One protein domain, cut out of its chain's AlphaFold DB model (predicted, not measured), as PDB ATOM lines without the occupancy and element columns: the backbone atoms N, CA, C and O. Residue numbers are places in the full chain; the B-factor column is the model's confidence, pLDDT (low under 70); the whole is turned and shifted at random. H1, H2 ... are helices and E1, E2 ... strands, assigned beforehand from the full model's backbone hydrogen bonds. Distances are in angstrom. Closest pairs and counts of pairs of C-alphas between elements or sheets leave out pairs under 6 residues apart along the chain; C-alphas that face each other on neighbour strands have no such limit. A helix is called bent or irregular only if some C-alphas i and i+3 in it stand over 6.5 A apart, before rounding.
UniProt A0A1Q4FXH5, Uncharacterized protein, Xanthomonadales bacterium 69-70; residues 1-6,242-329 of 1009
ATOM      1  N   MET A   1      47.351 -40.721-121.198       40.53
ATOM      2  CA  MET A   1      46.860 -41.238-119.900       40.53
ATOM      3  C   MET A   1      45.333 -41.126-119.826       40.53
ATOM      4  O   MET A   1      44.796 -40.543-118.900       40.53
ATOM      5  N   THR A   2      44.606 -41.665-120.805       34.25
ATOM      6  CA  THR A   2      43.134 -41.625-120.825       34.25
ATOM      7  C   THR A   2      42.585 -42.872-120.131       34.25
ATOM      8  O   THR A   2      42.828 -43.972-120.619       34.25
ATOM      9  N   GLY A   3      41.874 -42.705-119.009       59.56
ATOM     10  CA  GLY A   3      41.215 -43.801-118.277       59.56
ATOM     11  C   GLY A   3      41.743 -44.111-116.868       59.56
ATOM     12  O   GLY A   3      41.198 -44.992-116.214       59.56
ATOM     13  N   LEU A   4      42.764 -43.401-116.370       72.31
ATOM     14  CA  LEU A   4      43.163 -43.490-114.958       72.31
ATOM     15  C   LEU A   4      42.159 -42.732-114.076       72.31
ATOM     16  O   LEU A   4      41.773 -41.613-114.402       72.31
ATOM     17  N   THR A   5      41.758 -43.332-112.954       87.50
ATOM     18  CA  THR A   5      40.855 -42.727-111.960       87.50
ATOM     19  C   THR A   5      41.321 -43.082-110.551       87.50
ATOM     20  O   THR A   5      41.990 -44.095-110.357       87.50
ATOM     21  N   TYR A   6      40.993 -42.253-109.557       90.31
ATOM     22  CA  TYR A   6      41.346 -42.551-108.168       90.31
ATOM     23  C   TYR A   6      40.594 -43.790-107.646       90.31
ATOM     24  O   TYR A   6      39.369 -43.864-107.825       90.31
ATOM     25  N   LEU A 242      60.843 -46.026 -96.592       91.00
ATOM     26  CA  LEU A 242      60.539 -44.617 -96.862       91.00
ATOM     27  C   LEU A 242      61.127 -43.740 -95.755       91.00
ATOM     28  O   LEU A 242      61.111 -44.119 -94.581       91.00
ATOM     29  N   ARG A 243      61.605 -42.562 -96.140       91.44
ATOM     30  CA  ARG A 243      62.030 -41.496 -95.228       91.44
ATOM     31  C   ARG A 243      60.806 -40.806 -94.601       91.44
ATOM     32  O   ARG A 243      59.719 -40.898 -95.176       91.44
ATOM     33  N   PRO A 244      60.935 -40.115 -93.451       92.94
ATOM     34  CA  PRO A 244      59.808 -39.443 -92.799       92.94
ATOM     35  C   PRO A 244      59.020 -38.524 -93.738       92.94
ATOM     36  O   PRO A 244      57.794 -38.541 -93.719       92.94
ATOM     37  N   GLU A 245      59.713 -37.805 -94.620       94.31
ATOM     38  CA  GLU A 245      59.115 -36.872 -95.579       94.31
ATOM     39  C   GLU A 245      58.275 -37.606 -96.636       94.31
ATOM     40  O   GLU A 245      57.185 -37.164 -96.983       94.31
ATOM     41  N   GLU A 246      58.743 -38.767 -97.101       94.56
ATOM     42  CA  GLU A 246      58.047 -39.611 -98.082       94.56
ATOM     43  C   GLU A 246      56.843 -40.339 -97.458       94.56
ATOM     44  O   GLU A 246      55.845 -40.593 -98.134       94.56
ATOM     45  N   VAL A 247      56.908 -40.668 -96.160       95.19
ATOM     46  CA  VAL A 247      55.755 -41.182 -95.400       95.19
ATOM     47  C   VAL A 247      54.709 -40.079 -95.227       95.19
ATOM     48  O   VAL A 247      53.531 -40.325 -95.485       95.19
ATOM     49  N   THR A 248      55.123 -38.862 -94.858       96.38
ATOM     50  CA  THR A 248      54.247 -37.681 -94.786       96.38
ATOM     51  C   THR A 248      53.580 -37.400 -96.134       96.38
ATOM     52  O   THR A 248      52.364 -37.221 -96.188       96.38
ATOM     53  N   GLU A 249      54.340 -37.440 -97.232       95.31
ATOM     54  CA  GLU A 249      53.818 -37.289 -98.593       95.31
ATOM     55  C   GLU A 249      52.763 -38.360 -98.920       95.31
ATOM     56  O   GLU A 249      51.653 -38.032 -99.339       95.31
ATOM     57  N   ALA A 250      53.058 -39.639 -98.660       95.38
ATOM     58  CA  ALA A 250      52.120 -40.740 -98.888       95.38
ATOM     59  C   ALA A 250      50.861 -40.667 -97.998       95.38
ATOM     60  O   ALA A 250      49.797 -41.147 -98.392       95.38
ATOM     61  N   MET A 251      50.960 -40.061 -96.809       96.31
ATOM     62  CA  MET A 251      49.814 -39.804 -95.935       96.31
ATOM     63  C   MET A 251      48.948 -38.637 -96.422       96.31
ATOM     64  O   MET A 251      47.725 -38.746 -96.346       96.31
ATOM     65  N   LEU A 252      49.552 -37.555 -96.923       96.69
ATOM     66  CA  LEU A 252      48.857 -36.333 -97.354       96.69
ATOM     67  C   LEU A 252      48.368 -36.371 -98.810       96.69
ATOM     68  O   LEU A 252      47.428 -35.657 -99.153       96.69
ATOM     69  N   LEU A 253      48.948 -37.208 -99.675       96.06
ATOM     70  CA  LEU A 253      48.553 -37.300-101.086       96.06
ATOM     71  C   LEU A 253      47.029 -37.479-101.284       96.06
ATOM     72  O   LEU A 253      46.473 -36.772-102.126       96.06
ATOM     73  N   PRO A 254      46.301 -38.306-100.501       96.62
ATOM     74  CA  PRO A 254      44.851 -38.423-100.643       96.62
ATOM     75  C   PRO A 254      44.029 -37.217-100.150       96.62
ATOM     76  O   PRO A 254      42.850 -37.134-100.488       96.62
ATOM     77  N   THR A 255      44.611 -36.285 -99.384       96.38
ATOM     78  CA  THR A 255      43.959 -35.017 -98.984       96.38
ATOM     79  C   THR A 255      44.371 -33.837 -99.872       96.38
ATOM     80  O   THR A 255      43.878 -32.720 -99.699       96.38
ATOM     81  N   SER A 256      45.238 -34.076-100.865       96.12
ATOM     82  CA  SER A 256      45.708 -33.053-101.797       96.12
ATOM     83  C   SER A 256      44.559 -32.418-102.582       96.12
ATOM     84  O   SER A 256      43.714 -33.099-103.164       96.12
ATOM     85  N   LYS A 257      44.572 -31.083-102.635       96.00
ATOM     86  CA  LYS A 257      43.627 -30.243-103.392       96.00
ATOM     87  C   LYS A 257      44.165 -29.877-104.783       96.00
ATOM     88  O   LYS A 257      43.574 -29.053-105.471       96.00
ATOM     89  N   VAL A 258      45.297 -30.463-105.191       95.12
ATOM     90  CA  VAL A 258      45.881 -30.271-106.524       95.12
ATOM     91  C   VAL A 258      45.047 -31.038-107.549       95.12
ATOM     92  O   VAL A 258      44.898 -32.254-107.456       95.12
ATOM     93  N   GLU A 259      44.500 -30.313-108.521       93.44
ATOM     94  CA  GLU A 259      43.719 -30.863-109.629       93.44
ATOM     95  C   GLU A 259      44.633 -31.465-110.705       93.44
ATOM     96  O   GLU A 259      45.514 -30.782-111.233       93.44
ATOM     97  N   ILE A 260      44.403 -32.728-111.074       90.06
ATOM     98  CA  ILE A 260      45.051 -33.356-112.231       90.06
ATOM     99  C   ILE A 260      44.117 -33.225-113.450       90.06
ATOM    100  O   ILE A 260      42.990 -33.736-113.405       90.06
ATOM    101  N   PRO A 261      44.551 -32.588-114.560       89.62
ATOM    102  CA  PRO A 261      43.719 -32.392-115.746       89.62
ATOM    103  C   PRO A 261      43.093 -33.691-116.269       89.62
ATOM    104  O   PRO A 261      43.787 -34.658-116.578       89.62
ATOM    105  N   GLY A 262      41.761 -33.705-116.373       87.44
ATOM    106  CA  GLY A 262      40.985 -34.859-116.843       87.44
ATOM    107  C   GLY A 262      40.765 -35.983-115.818       87.44
ATOM    108  O   GLY A 262      40.137 -36.976-116.175       87.44
ATOM    109  N   ILE A 263      41.247 -35.842-114.575       90.38
ATOM    110  CA  ILE A 263      41.086 -36.840-113.497       90.38
ATOM    111  C   ILE A 263      40.416 -36.233-112.250       90.38
ATOM    112  O   ILE A 263      39.577 -36.891-111.635       90.38
ATOM    113  N   GLY A 264      40.748 -34.988-111.898       93.06
ATOM    114  CA  GLY A 264      40.284 -34.312-110.681       93.06
ATOM    115  C   GLY A 264      41.369 -34.220-109.596       93.06
ATOM    116  O   GLY A 264      42.512 -34.613-109.832       93.06
ATOM    117  N   SER A 265      41.019 -33.750-108.394       94.88
ATOM    118  CA  SER A 265      41.877 -33.811-107.196       94.88
ATOM    119  C   SER A 265      41.556 -35.004-106.273       94.88
ATOM    120  O   SER A 265      40.395 -35.422-106.175       94.88
ATOM    121  N   PRO A 266      42.542 -35.530-105.512       95.38
ATOM    122  CA  PRO A 266      42.301 -36.549-104.486       95.38
ATOM    123  C   PRO A 266      41.301 -36.091-103.414       95.38
ATOM    124  O   PRO A 266      40.385 -36.838-103.057       95.38
ATOM    125  N   TYR A 267      41.401 -34.834-102.966       95.31
ATOM    126  CA  TYR A 267      40.442 -34.237-102.035       95.31
ATOM    127  C   TYR A 267      39.016 -34.235-102.606       95.31
ATOM    128  O   TYR A 267      38.073 -34.538-101.875       95.31
ATOM    129  N   GLY A 268      38.842 -33.986-103.910       93.50
ATOM    130  CA  GLY A 268      37.546 -34.094-104.587       93.50
ATOM    131  C   GLY A 268      36.939 -35.506-104.556       93.50
ATOM    132  O   GLY A 268      35.721 -35.641-104.444       93.50
ATOM    133  N   LYS A 269      37.768 -36.564-104.592       94.25
ATOM    134  CA  LYS A 269      37.326 -37.973-104.486       94.25
ATOM    135  C   LYS A 269      36.995 -38.377-103.039       94.25
ATOM    136  O   LYS A 269      35.986 -39.051-102.826       94.25
ATOM    137  N   TYR A 270      37.827 -38.019-102.056       95.19
ATOM    138  CA  TYR A 270      37.726 -38.563-100.686       95.19
ATOM    139  C   TYR A 270      37.114 -37.601 -99.650       95.19
ATOM    140  O   TYR A 270      36.453 -38.048 -98.704       95.19
ATOM    141  N   GLY A 271      37.298 -36.291 -99.831       95.31
ATOM    142  CA  GLY A 271      36.661 -35.230 -99.045       95.31
ATOM    143  C   GLY A 271      37.000 -35.229 -97.553       95.31
ATOM    144  O   GLY A 271      36.092 -35.043 -96.742       95.31
ATOM    145  N   PHE A 272      38.262 -35.479 -97.190       96.69
ATOM    146  CA  PHE A 272      38.756 -35.438 -95.808       96.69
ATOM    147  C   PHE A 272      40.094 -34.696 -95.707       96.69
ATOM    148  O   PHE A 272      40.787 -34.536 -96.710       96.69
ATOM    149  N   ASP A 273      40.440 -34.262 -94.497       96.38
ATOM    150  CA  ASP A 273      41.709 -33.590 -94.194       96.38
ATOM    151  C   ASP A 273      42.269 -34.029 -92.828       96.38
ATOM    152  O   ASP A 273      41.556 -34.649 -92.028       96.38
ATOM    153  N   PHE A 274      43.531 -33.702 -92.548       96.19
ATOM    154  CA  PHE A 274      44.145 -33.875 -91.224       96.19
ATOM    155  C   PHE A 274      44.240 -32.528 -90.496       96.19
ATOM    156  O   PHE A 274      44.519 -31.514 -91.129       96.19
ATOM    157  N   ASP A 275      44.055 -32.524 -89.173       95.75
ATOM    158  CA  ASP A 275      44.407 -31.356 -88.353       95.75
ATOM    159  C   ASP A 275      45.934 -31.168 -88.274       95.75
ATOM    160  O   ASP A 275      46.709 -32.136 -88.317       95.75
ATOM    161  N   ASP A 276      46.353 -29.921 -88.056       91.62
ATOM    162  CA  ASP A 276      47.754 -29.530 -87.880       91.62
ATOM    163  C   ASP A 276      48.483 -30.409 -86.845       91.62
ATOM    164  O   ASP A 276      48.004 -30.670 -85.733       91.62
ATOM    165  N   GLY A 277      49.670 -30.895 -87.218       91.81
ATOM    166  CA  GLY A 277      50.521 -31.737 -86.373       91.81
ATOM    167  C   GLY A 277      50.013 -33.165 -86.117       91.81
ATOM    168  O   GLY A 277      50.693 -33.930 -85.426       91.81
ATOM    169  N   VAL A 278      48.852 -33.579 -86.648       94.88
ATOM    170  CA  VAL A 278      48.389 -34.979 -86.525       94.88
ATOM    171  C   VAL A 278      49.265 -35.920 -87.351       94.88
ATOM    172  O   VAL A 278      49.649 -36.979 -86.854       94.88
ATOM    173  N   VAL A 279      49.620 -35.534 -88.580       96.25
ATOM    174  CA  VAL A 279      50.493 -36.339 -89.452       96.25
ATOM    175  C   VAL A 279      51.898 -36.445 -88.863       96.25
ATOM    176  O   VAL A 279      52.377 -37.561 -88.677       96.25
ATOM    177  N   ASP A 280      52.501 -35.326 -88.452       94.62
ATOM    178  CA  ASP A 280      53.833 -35.306 -87.825       94.62
ATOM    179  C   ASP A 280      53.897 -36.199 -86.583       94.62
ATOM    180  O   ASP A 280      54.871 -36.922 -86.372       94.62
ATOM    181  N   ARG A 281      52.825 -36.214 -85.780       92.75
ATOM    182  CA  ARG A 281      52.701 -37.111 -84.628       92.75
ATOM    183  C   ARG A 281      52.650 -38.582 -85.037       92.75
ATOM    184  O   ARG A 281      53.329 -39.396 -84.419       92.75
ATOM    185  N   ILE A 282      51.841 -38.938 -86.035       93.25
ATOM    186  CA  ILE A 282      51.738 -40.324 -86.521       93.25
ATOM    187  C   ILE A 282      53.092 -40.786 -87.075       93.25
ATOM    188  O   ILE A 282      53.518 -41.902 -86.785       93.25
ATOM    189  N   VAL A 283      53.789 -39.925 -87.821       93.88
ATOM    190  CA  VAL A 283      55.131 -40.194 -88.357       93.88
ATOM    191  C   VAL A 283      56.158 -40.321 -87.227       93.88
ATOM    192  O   VAL A 283      56.896 -41.303 -87.191       93.88
ATOM    193  N   GLY A 284      56.156 -39.417 -86.246       91.38
ATOM    194  CA  GLY A 284      56.996 -39.519 -85.047       91.38
ATOM    195  C   GLY A 284      56.797 -40.847 -84.313       91.38
ATOM    196  O   GLY A 284      57.753 -41.608 -84.144       91.38
ATOM    197  N   ASP A 285      55.548 -41.183 -83.979       89.38
ATOM    198  CA  ASP A 285      55.196 -42.452 -83.333       89.38
ATOM    199  C   ASP A 285      55.644 -43.666 -84.186       89.38
ATOM    200  O   ASP A 285      56.101 -44.674 -83.630       89.38
ATOM    201  N   LEU A 286      55.528 -43.595 -85.526       89.38
ATOM    202  CA  LEU A 286      55.915 -44.670 -86.458       89.38
ATOM    203  C   LEU A 286      57.415 -44.943 -86.363       89.38
ATOM    204  O   LEU A 286      57.808 -46.087 -86.134       89.38
ATOM    205  N   PHE A 287      58.245 -43.908 -86.492       87.62
ATOM    206  CA  PHE A 287      59.702 -44.049 -86.452       87.62
ATOM    207  C   PHE A 287      60.236 -44.328 -85.038       87.62
ATOM    208  O   PHE A 287      61.218 -45.060 -84.905       87.62
ATOM    209  N   GLU A 288      59.584 -43.846 -83.973       83.81
ATOM    210  CA  GLU A 288      59.898 -44.257 -82.596       83.81
ATOM    211  C   GLU A 288      59.613 -45.743 -82.366       83.81
ATOM    212  O   GLU A 288      60.471 -46.464 -81.847       83.81
ATOM    213  N   THR A 289      58.448 -46.225 -82.810       72.69
ATOM    214  CA  THR A 289      58.083 -47.647 -82.724       72.69
ATOM    215  C   THR A 289      58.995 -48.512 -83.607       72.69
ATOM    216  O   THR A 289      59.295 -49.651 -83.248       72.69
ATOM    217  N   ASN A 290      59.491 -47.979 -84.734       69.06
ATOM    218  CA  ASN A 290      60.330 -48.734 -85.668       69.06
ATOM    219  C   ASN A 290      61.791 -48.917 -85.232       69.06
ATOM    220  O   ASN A 290      62.493 -49.725 -85.840       69.06
ATOM    221  N   ARG A 291      62.259 -48.257 -84.158       56.88
ATOM    222  CA  ARG A 291      63.633 -48.448 -83.634       56.88
ATOM    223  C   ARG A 291      63.943 -49.899 -83.232       56.88
ATOM    224  O   ARG A 291      65.108 -50.246 -83.071       56.88
ATOM    225  N   SER A 292      62.919 -50.743 -83.096       47.81
ATOM    226  CA  SER A 292      63.022 -52.183 -82.827       47.81
ATOM    227  C   SER A 292      62.935 -53.084 -84.076       47.81
ATOM    228  O   SER A 292      62.832 -54.297 -83.918       47.81
ATOM    229  N   GLY A 293      62.974 -52.534 -85.299       51.59
ATOM    230  CA  GLY A 293      63.006 -53.313 -86.551       51.59
ATOM    231  C   GLY A 293      61.639 -53.802 -87.045       51.59
ATOM    232  O   GLY A 293      61.483 -54.974 -87.386       51.59
ATOM    233  N   GLY A 294      60.631 -52.925 -87.037       61.56
ATOM    234  CA  GLY A 294      59.301 -53.200 -87.590       61.56
ATOM    235  C   GLY A 294      59.188 -52.885 -89.089       61.56
ATOM    236  O   GLY A 294      60.183 -52.735 -89.790       61.56
ATOM    237  N   ALA A 295      57.950 -52.769 -89.580       76.00
ATOM    238  CA  ALA A 295      57.662 -52.346 -90.950       76.00
ATOM    239  C   ALA A 295      56.755 -51.108 -90.948       76.00
ATOM    240  O   ALA A 295      55.571 -51.208 -90.613       76.00
ATOM    241  N   ILE A 296      57.292 -49.954 -91.356       85.88
ATOM    242  CA  ILE A 296      56.582 -48.660 -91.296       85.88
ATOM    243  C   ILE A 296      55.346 -48.646 -92.204       85.88
ATOM    244  O   ILE A 296      54.245 -48.334 -91.751       85.88
ATOM    245  N   LEU A 297      55.506 -49.014 -93.478       88.94
ATOM    246  CA  LEU A 297      54.460 -48.863 -94.497       88.94
ATOM    247  C   LEU A 297      53.157 -49.636 -94.201       88.94
ATOM    248  O   LEU A 297      52.097 -49.017 -94.277       88.94
ATOM    249  N   PRO A 298      53.167 -50.936 -93.830       88.00
ATOM    250  CA  PRO A 298      51.933 -51.661 -93.517       88.00
ATOM    251  C   PRO A 298      51.205 -51.089 -92.294       88.00
ATOM    252  O   PRO A 298      49.977 -51.035 -92.274       88.00
ATOM    253  N   ILE A 299      51.956 -50.634 -91.283       87.94
ATOM    254  CA  ILE A 299      51.408 -49.996 -90.079       87.94
ATOM    255  C   ILE A 299      50.761 -48.656 -90.454       87.94
ATOM    256  O   ILE A 299      49.601 -48.426 -90.116       87.94
ATOM    257  N   MET A 300      51.475 -47.811 -91.204       91.75
ATOM    258  CA  MET A 300      50.982 -46.527 -91.709       91.75
ATOM    259  C   MET A 300      49.692 -46.702 -92.523       91.75
ATOM    260  O   MET A 300      48.701 -46.027 -92.249       91.75
ATOM    261  N   GLN A 301      49.664 -47.651 -93.464       92.44
ATOM    262  CA  GLN A 301      48.496 -47.922 -94.307       92.44
ATOM    263  C   GLN A 301      47.280 -48.375 -93.491       92.44
ATOM    264  O   GLN A 301      46.188 -47.848 -93.699       92.44
ATOM    265  N   ILE A 302      47.455 -49.296 -92.533       89.38
ATOM    266  CA  ILE A 302      46.370 -49.723 -91.633       89.38
ATOM    267  C   ILE A 302      45.856 -48.539 -90.818       89.38
ATOM    268  O   ILE A 302      44.651 -48.322 -90.764       89.38
ATOM    269  N   VAL A 303      46.741 -47.761 -90.189       91.19
ATOM    270  CA  VAL A 303      46.350 -46.641 -89.317       91.19
ATOM    271  C   VAL A 303      45.579 -45.581 -90.098       91.19
ATOM    272  O   VAL A 303      44.510 -45.162 -89.654       91.19
ATOM    273  N   CYS A 304      46.062 -45.203 -91.281       93.56
ATOM    274  CA  CYS A 304      45.405 -44.207 -92.121       93.56
ATOM    275  C   CYS A 304      44.062 -44.714 -92.671       93.56
ATOM    276  O   CYS A 304      43.073 -43.979 -92.631       93.56
ATOM    277  N   GLN A 305      43.976 -45.987 -93.080       92.75
ATOM    278  CA  GLN A 305      42.711 -46.624 -93.467       92.75
ATOM    279  C   GLN A 305      41.705 -46.607 -92.305       92.75
ATOM    280  O   GLN A 305      40.566 -46.175 -92.476       92.75
ATOM    281  N   ASP A 306      42.127 -47.004 -91.103       89.81
ATOM    282  CA  ASP A 306      41.275 -47.063 -89.911       89.81
ATOM    283  C   ASP A 306      40.801 -45.660 -89.472       89.81
ATOM    284  O   ASP A 306      39.682 -45.510 -88.969       89.81
ATOM    285  N   LEU A 307      41.630 -44.620 -89.634       92.31
ATOM    286  CA  LEU A 307      41.257 -43.220 -89.388       92.31
ATOM    287  C   LEU A 307      40.254 -42.723 -90.441       92.31
ATOM    288  O   LEU A 307      39.178 -42.257 -90.061       92.31
ATOM    289  N   TYR A 308      40.538 -42.922 -91.733       94.06
ATOM    290  CA  TYR A 308      39.630 -42.576 -92.831       94.06
ATOM    291  C   TYR A 308      38.259 -43.252 -92.686       94.06
ATOM    292  O   TYR A 308      37.227 -42.583 -92.750       94.06
ATOM    293  N   GLU A 309      38.205 -44.555 -92.387       91.06
ATOM    294  CA  GLU A 309      36.937 -45.266 -92.154       91.06
ATOM    295  C   GLU A 309      36.114 -44.680 -90.994       91.06
ATOM    296  O   GLU A 309      34.887 -44.782 -91.001       91.06
ATOM    297  N   SER A 310      36.765 -44.026 -90.027       90.00
ATOM    298  CA  SER A 310      36.099 -43.403 -88.874       90.00
ATOM    299  C   SER A 310      35.520 -42.015 -89.175       90.00
ATOM    300  O   SER A 310      34.696 -41.522 -88.398       90.00
ATOM    301  N   VAL A 311      35.934 -41.388 -90.285       93.62
ATOM    302  CA  VAL A 311      35.444 -40.074 -90.738       93.62
ATOM    303  C   VAL A 311      34.635 -40.135 -92.034       93.62
ATOM    304  O   VAL A 311      33.787 -39.272 -92.236       93.62
ATOM    305  N   ARG A 312      34.799 -41.162 -92.886       92.94
ATOM    306  CA  ARG A 312      34.183 -41.223 -94.230       92.94
ATOM    307  C   ARG A 312      32.658 -41.056 -94.241       92.94
ATOM    308  O   ARG A 312      32.126 -40.511 -95.208       92.94
ATOM    309  N   HIS A 313      31.990 -41.512 -93.176       90.25
ATOM    310  CA  HIS A 313      30.536 -41.463 -92.970       90.25
ATOM    311  C   HIS A 313      30.059 -40.262 -92.126       90.25
ATOM    312  O   HIS A 313      28.862 -40.142 -91.874       90.25
ATOM    313  N   ARG A 314      30.963 -39.389 -91.661       91.12
ATOM    314  CA  ARG A 314      30.600 -38.155 -90.948       91.12
ATOM    315  C   ARG A 314      30.120 -37.085 -91.945       91.12
ATOM    316  O   ARG A 314      30.563 -37.103 -93.100       91.12
ATOM    317  N   PRO A 315      29.253 -36.143 -91.521       88.19
ATOM    318  CA  PRO A 315      29.003 -34.926 -92.289       88.19
ATOM    319  C   PRO A 315      30.305 -34.131 -92.478       88.19
ATOM    320  O   PRO A 315      31.239 -34.260 -91.687       88.19
ATOM    321  N   ALA A 316      30.372 -33.324 -93.537       85.56
ATOM    322  CA  ALA A 316      31.524 -32.469 -93.805       85.56
ATOM    323  C   ALA A 316      31.578 -31.265 -92.832       85.56
ATOM    324  O   ALA A 316      30.516 -30.784 -92.431       85.56
ATOM    325  N   PRO A 317      32.776 -30.739 -92.496       82.69
ATOM    326  CA  PRO A 317      34.103 -31.211 -92.911       82.69
ATOM    327  C   PRO A 317      34.518 -32.516 -92.207       82.69
ATOM    328  O   PRO A 317      34.258 -32.715 -91.021       82.69
ATOM    329  N   LYS A 318      35.170 -33.421 -92.948       93.88
ATOM    330  CA  LYS A 318      35.653 -34.705 -92.418       93.88
ATOM    331  C   LYS A 318      37.111 -34.563 -91.981       93.88
ATOM    332  O   LYS A 318      38.013 -34.838 -92.766       93.88
ATOM    333  N   THR A 319      37.340 -34.143 -90.745       93.69
ATOM    334  CA  THR A 319      38.704 -33.909 -90.245       93.69
ATOM    335  C   THR A 319      39.194 -35.049 -89.351       93.69
ATOM    336  O   THR A 319      38.432 -35.596 -88.545       93.69
ATOM    337  N   ILE A 320      40.461 -35.434 -89.515       94.88
ATOM    338  CA  ILE A 320      41.163 -36.412 -88.680       94.88
ATOM    339  C   ILE A 320      41.984 -35.653 -87.636       94.88
ATOM    340  O   ILE A 320      43.045 -35.108 -87.937       94.88
ATOM    341  N   ASP A 321      41.479 -35.648 -86.403       93.00
ATOM    342  CA  ASP A 321      42.042 -34.905 -85.277       93.00
ATOM    343  C   ASP A 321      42.928 -35.768 -84.342       93.00
ATOM    344  O   ASP A 321      42.982 -37.007 -84.399       93.00
ATOM    345  N   ASN A 322      43.622 -35.102 -83.413       88.06
ATOM    346  CA  ASN A 322      44.457 -35.750 -82.392       88.06
ATOM    347  C   ASN A 322      43.646 -36.632 -81.410       88.06
ATOM    348  O   ASN A 322      44.199 -37.574 -80.831       88.06
ATOM    349  N   ALA A 323      42.360 -36.345 -81.186       87.56
ATOM    350  CA  ALA A 323      41.487 -37.107 -80.289       87.56
ATOM    351  C   ALA A 323      40.994 -38.419 -80.926       87.56
ATOM    352  O   ALA A 323      40.769 -39.395 -80.212       87.56
ATOM    353  N   LEU A 324      40.902 -38.481 -82.255       87.69
ATOM    354  CA  LEU A 324      40.600 -39.675 -83.034       87.69
ATOM    355  C   LEU A 324      41.808 -40.621 -83.108       87.69
ATOM    356  O   LEU A 324      41.639 -41.844 -83.080       87.69
ATOM    357  N   TYR A 325      43.022 -40.067 -83.170       88.44
ATOM    358  CA  TYR A 325      44.258 -40.847 -83.233       88.44
ATOM    359  C   TYR A 325      44.729 -41.387 -81.867       88.44
ATOM    360  O   TYR A 325      45.041 -42.577 -81.761       88.44
ATOM    361  N   LYS A 326      44.729 -40.570 -80.799       80.81
ATOM    362  CA  LYS A 326      45.203 -40.962 -79.449       80.81
ATOM    363  C   LYS A 326      44.679 -42.313 -78.916       80.81
ATOM    364  O   LYS A 326      45.509 -43.118 -78.498       80.81
ATOM    365  N   PRO A 327      43.362 -42.615 -78.911       65.31
ATOM    366  CA  PRO A 327      42.849 -43.897 -78.419       65.31
ATOM    367  C   PRO A 327      43.141 -45.060 -79.378       65.31
ATOM    368  O   PRO A 327      42.987 -46.224 -79.004       65.31
ATOM    369  N   LYS A 328      43.548 -44.771 -80.623       66.00
ATOM    370  CA  LYS A 328      43.921 -45.793 -81.597       66.00
ATOM    371  C   LYS A 328      45.363 -46.246 -81.406       66.00
ATOM    372  O   LYS A 328      45.542 -47.442 -81.163       66.00
ATOM    373  N   GLY A 329      46.328 -45.327 -81.504       72.00
ATOM    374  CA  GLY A 329      47.769 -45.570 -81.343       72.00
ATOM    375  C   GLY A 329      48.374 -46.654 -82.256       72.00
ATOM    376  O   GLY A 329      47.674 -47.472 -82.856       72.00
TER     377      GLY A 329
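What this domain is: This is residues 1 to 6 and 242 to 329 of the 1009 residues of an uncharacterized protein of Xanthomonadales bacterium 69-70 (UniProt A0A1Q4FXH5). Three helices, H1, H3 and H4, stand in a triangle as a small up-and-down bundle, and at the end of it where H1 ends, H3 begins and H4 ends, a small ribbon of two short parallel strands, E1 and E2, sits with the short helices H2 and H5 near it. Residues 288 to 293, at the turn from H3 to H4, stick out, while residues 1 to 6 and the link from H1 to H2 reach out at the other end of the longest axis. The printed part has 94 residues, with five named helices and two named strands in the order H1 H2 E1 H3 H4 E2 H5; the class is mostly helix. The whole is compact, with a radius of gyration of the C-alphas of 14.3 A and spans of 44 by 32 by 19 A.

Where its parts are: Residues 1 to 6 come first and hold no named element. H1, residues 244 to 255, begins at C-alpha 244 (59.808, -39.443, -92.799) and is 17.6 A long; it is irregular, but only just: C-alphas 251 and 254 are 7.0 A apart. H2 is residues 266 to 270, 6.3 A, and E1 is residues 272 to 274, 7.2 A. H3, residues 278 to 290, is 18.2 A long. H4, residues 296 to 311, is the longest helix at 22.8 A and ends at C-alpha 311 (35.444, -40.074, -90.738). E2 is residues 318 to 320, 6.9 A. H5, residues 322 to 325, is 5.2 A long and ends at C-alpha 325 (44.258, -40.847, -83.233).

How they stand to each other: In the bundle, each of H1, H3 and H4 runs against the one before it. H1 touches H3, closest at the C-alphas of Pro 244 and Val 283, 6.5 A, at a steep tilt of 41 degrees, opposite ways. H3 and H4 form a helical hairpin and touch through residues 286 to 290 and 296 to 300 alone, closest at the C-alphas of Leu 286 and Ile 296, 6.3 A; their shallow tilt of 34.7 degrees is only just short of steep. H1 and H4 are close but not clearly touching: the C-alphas of Met 251 and Cys 304 are closest, 7.3 A. E1 and E2 are parallel, with N 320 and O 273 within hydrogen-bond range at 2.9 A; E1, H3, H4 and E2 make a strand-helix-strand unit, two parallel neighbour strands with helices between, whose crossover is left-handed. The closest C-alphas of H4 and E2, Val 311 and Lys 318, are 5.6 A apart. H2 touches H1, at residues 253 to 255 of H1 alone; the C-alphas of Thr 255 and Tyr 267 are closest, 4.7 A. H5 is close to H3 but not clearly touching, with the C-alphas of Val 278 and Asn 322 closest, 5.8 A. Every O i to N i+4 pair is within hydrogen-bond range in H2, H3 and H4, and 6 of 8 are in H1; H5 is too short for such a pair.

The domain as a whole: The C-alphas of Thr 2 and Ser 292, 44.2 A, are the two farthest apart. Residues 7 to 241 are not printed, and C-alphas 6 and 242 are 22.4 A apart across the cut. No link between named elements is long. The mean pLDDT of the printed part is 87.4; residues 1 to 3, 290 to 294 and 327 to 328 are under 70.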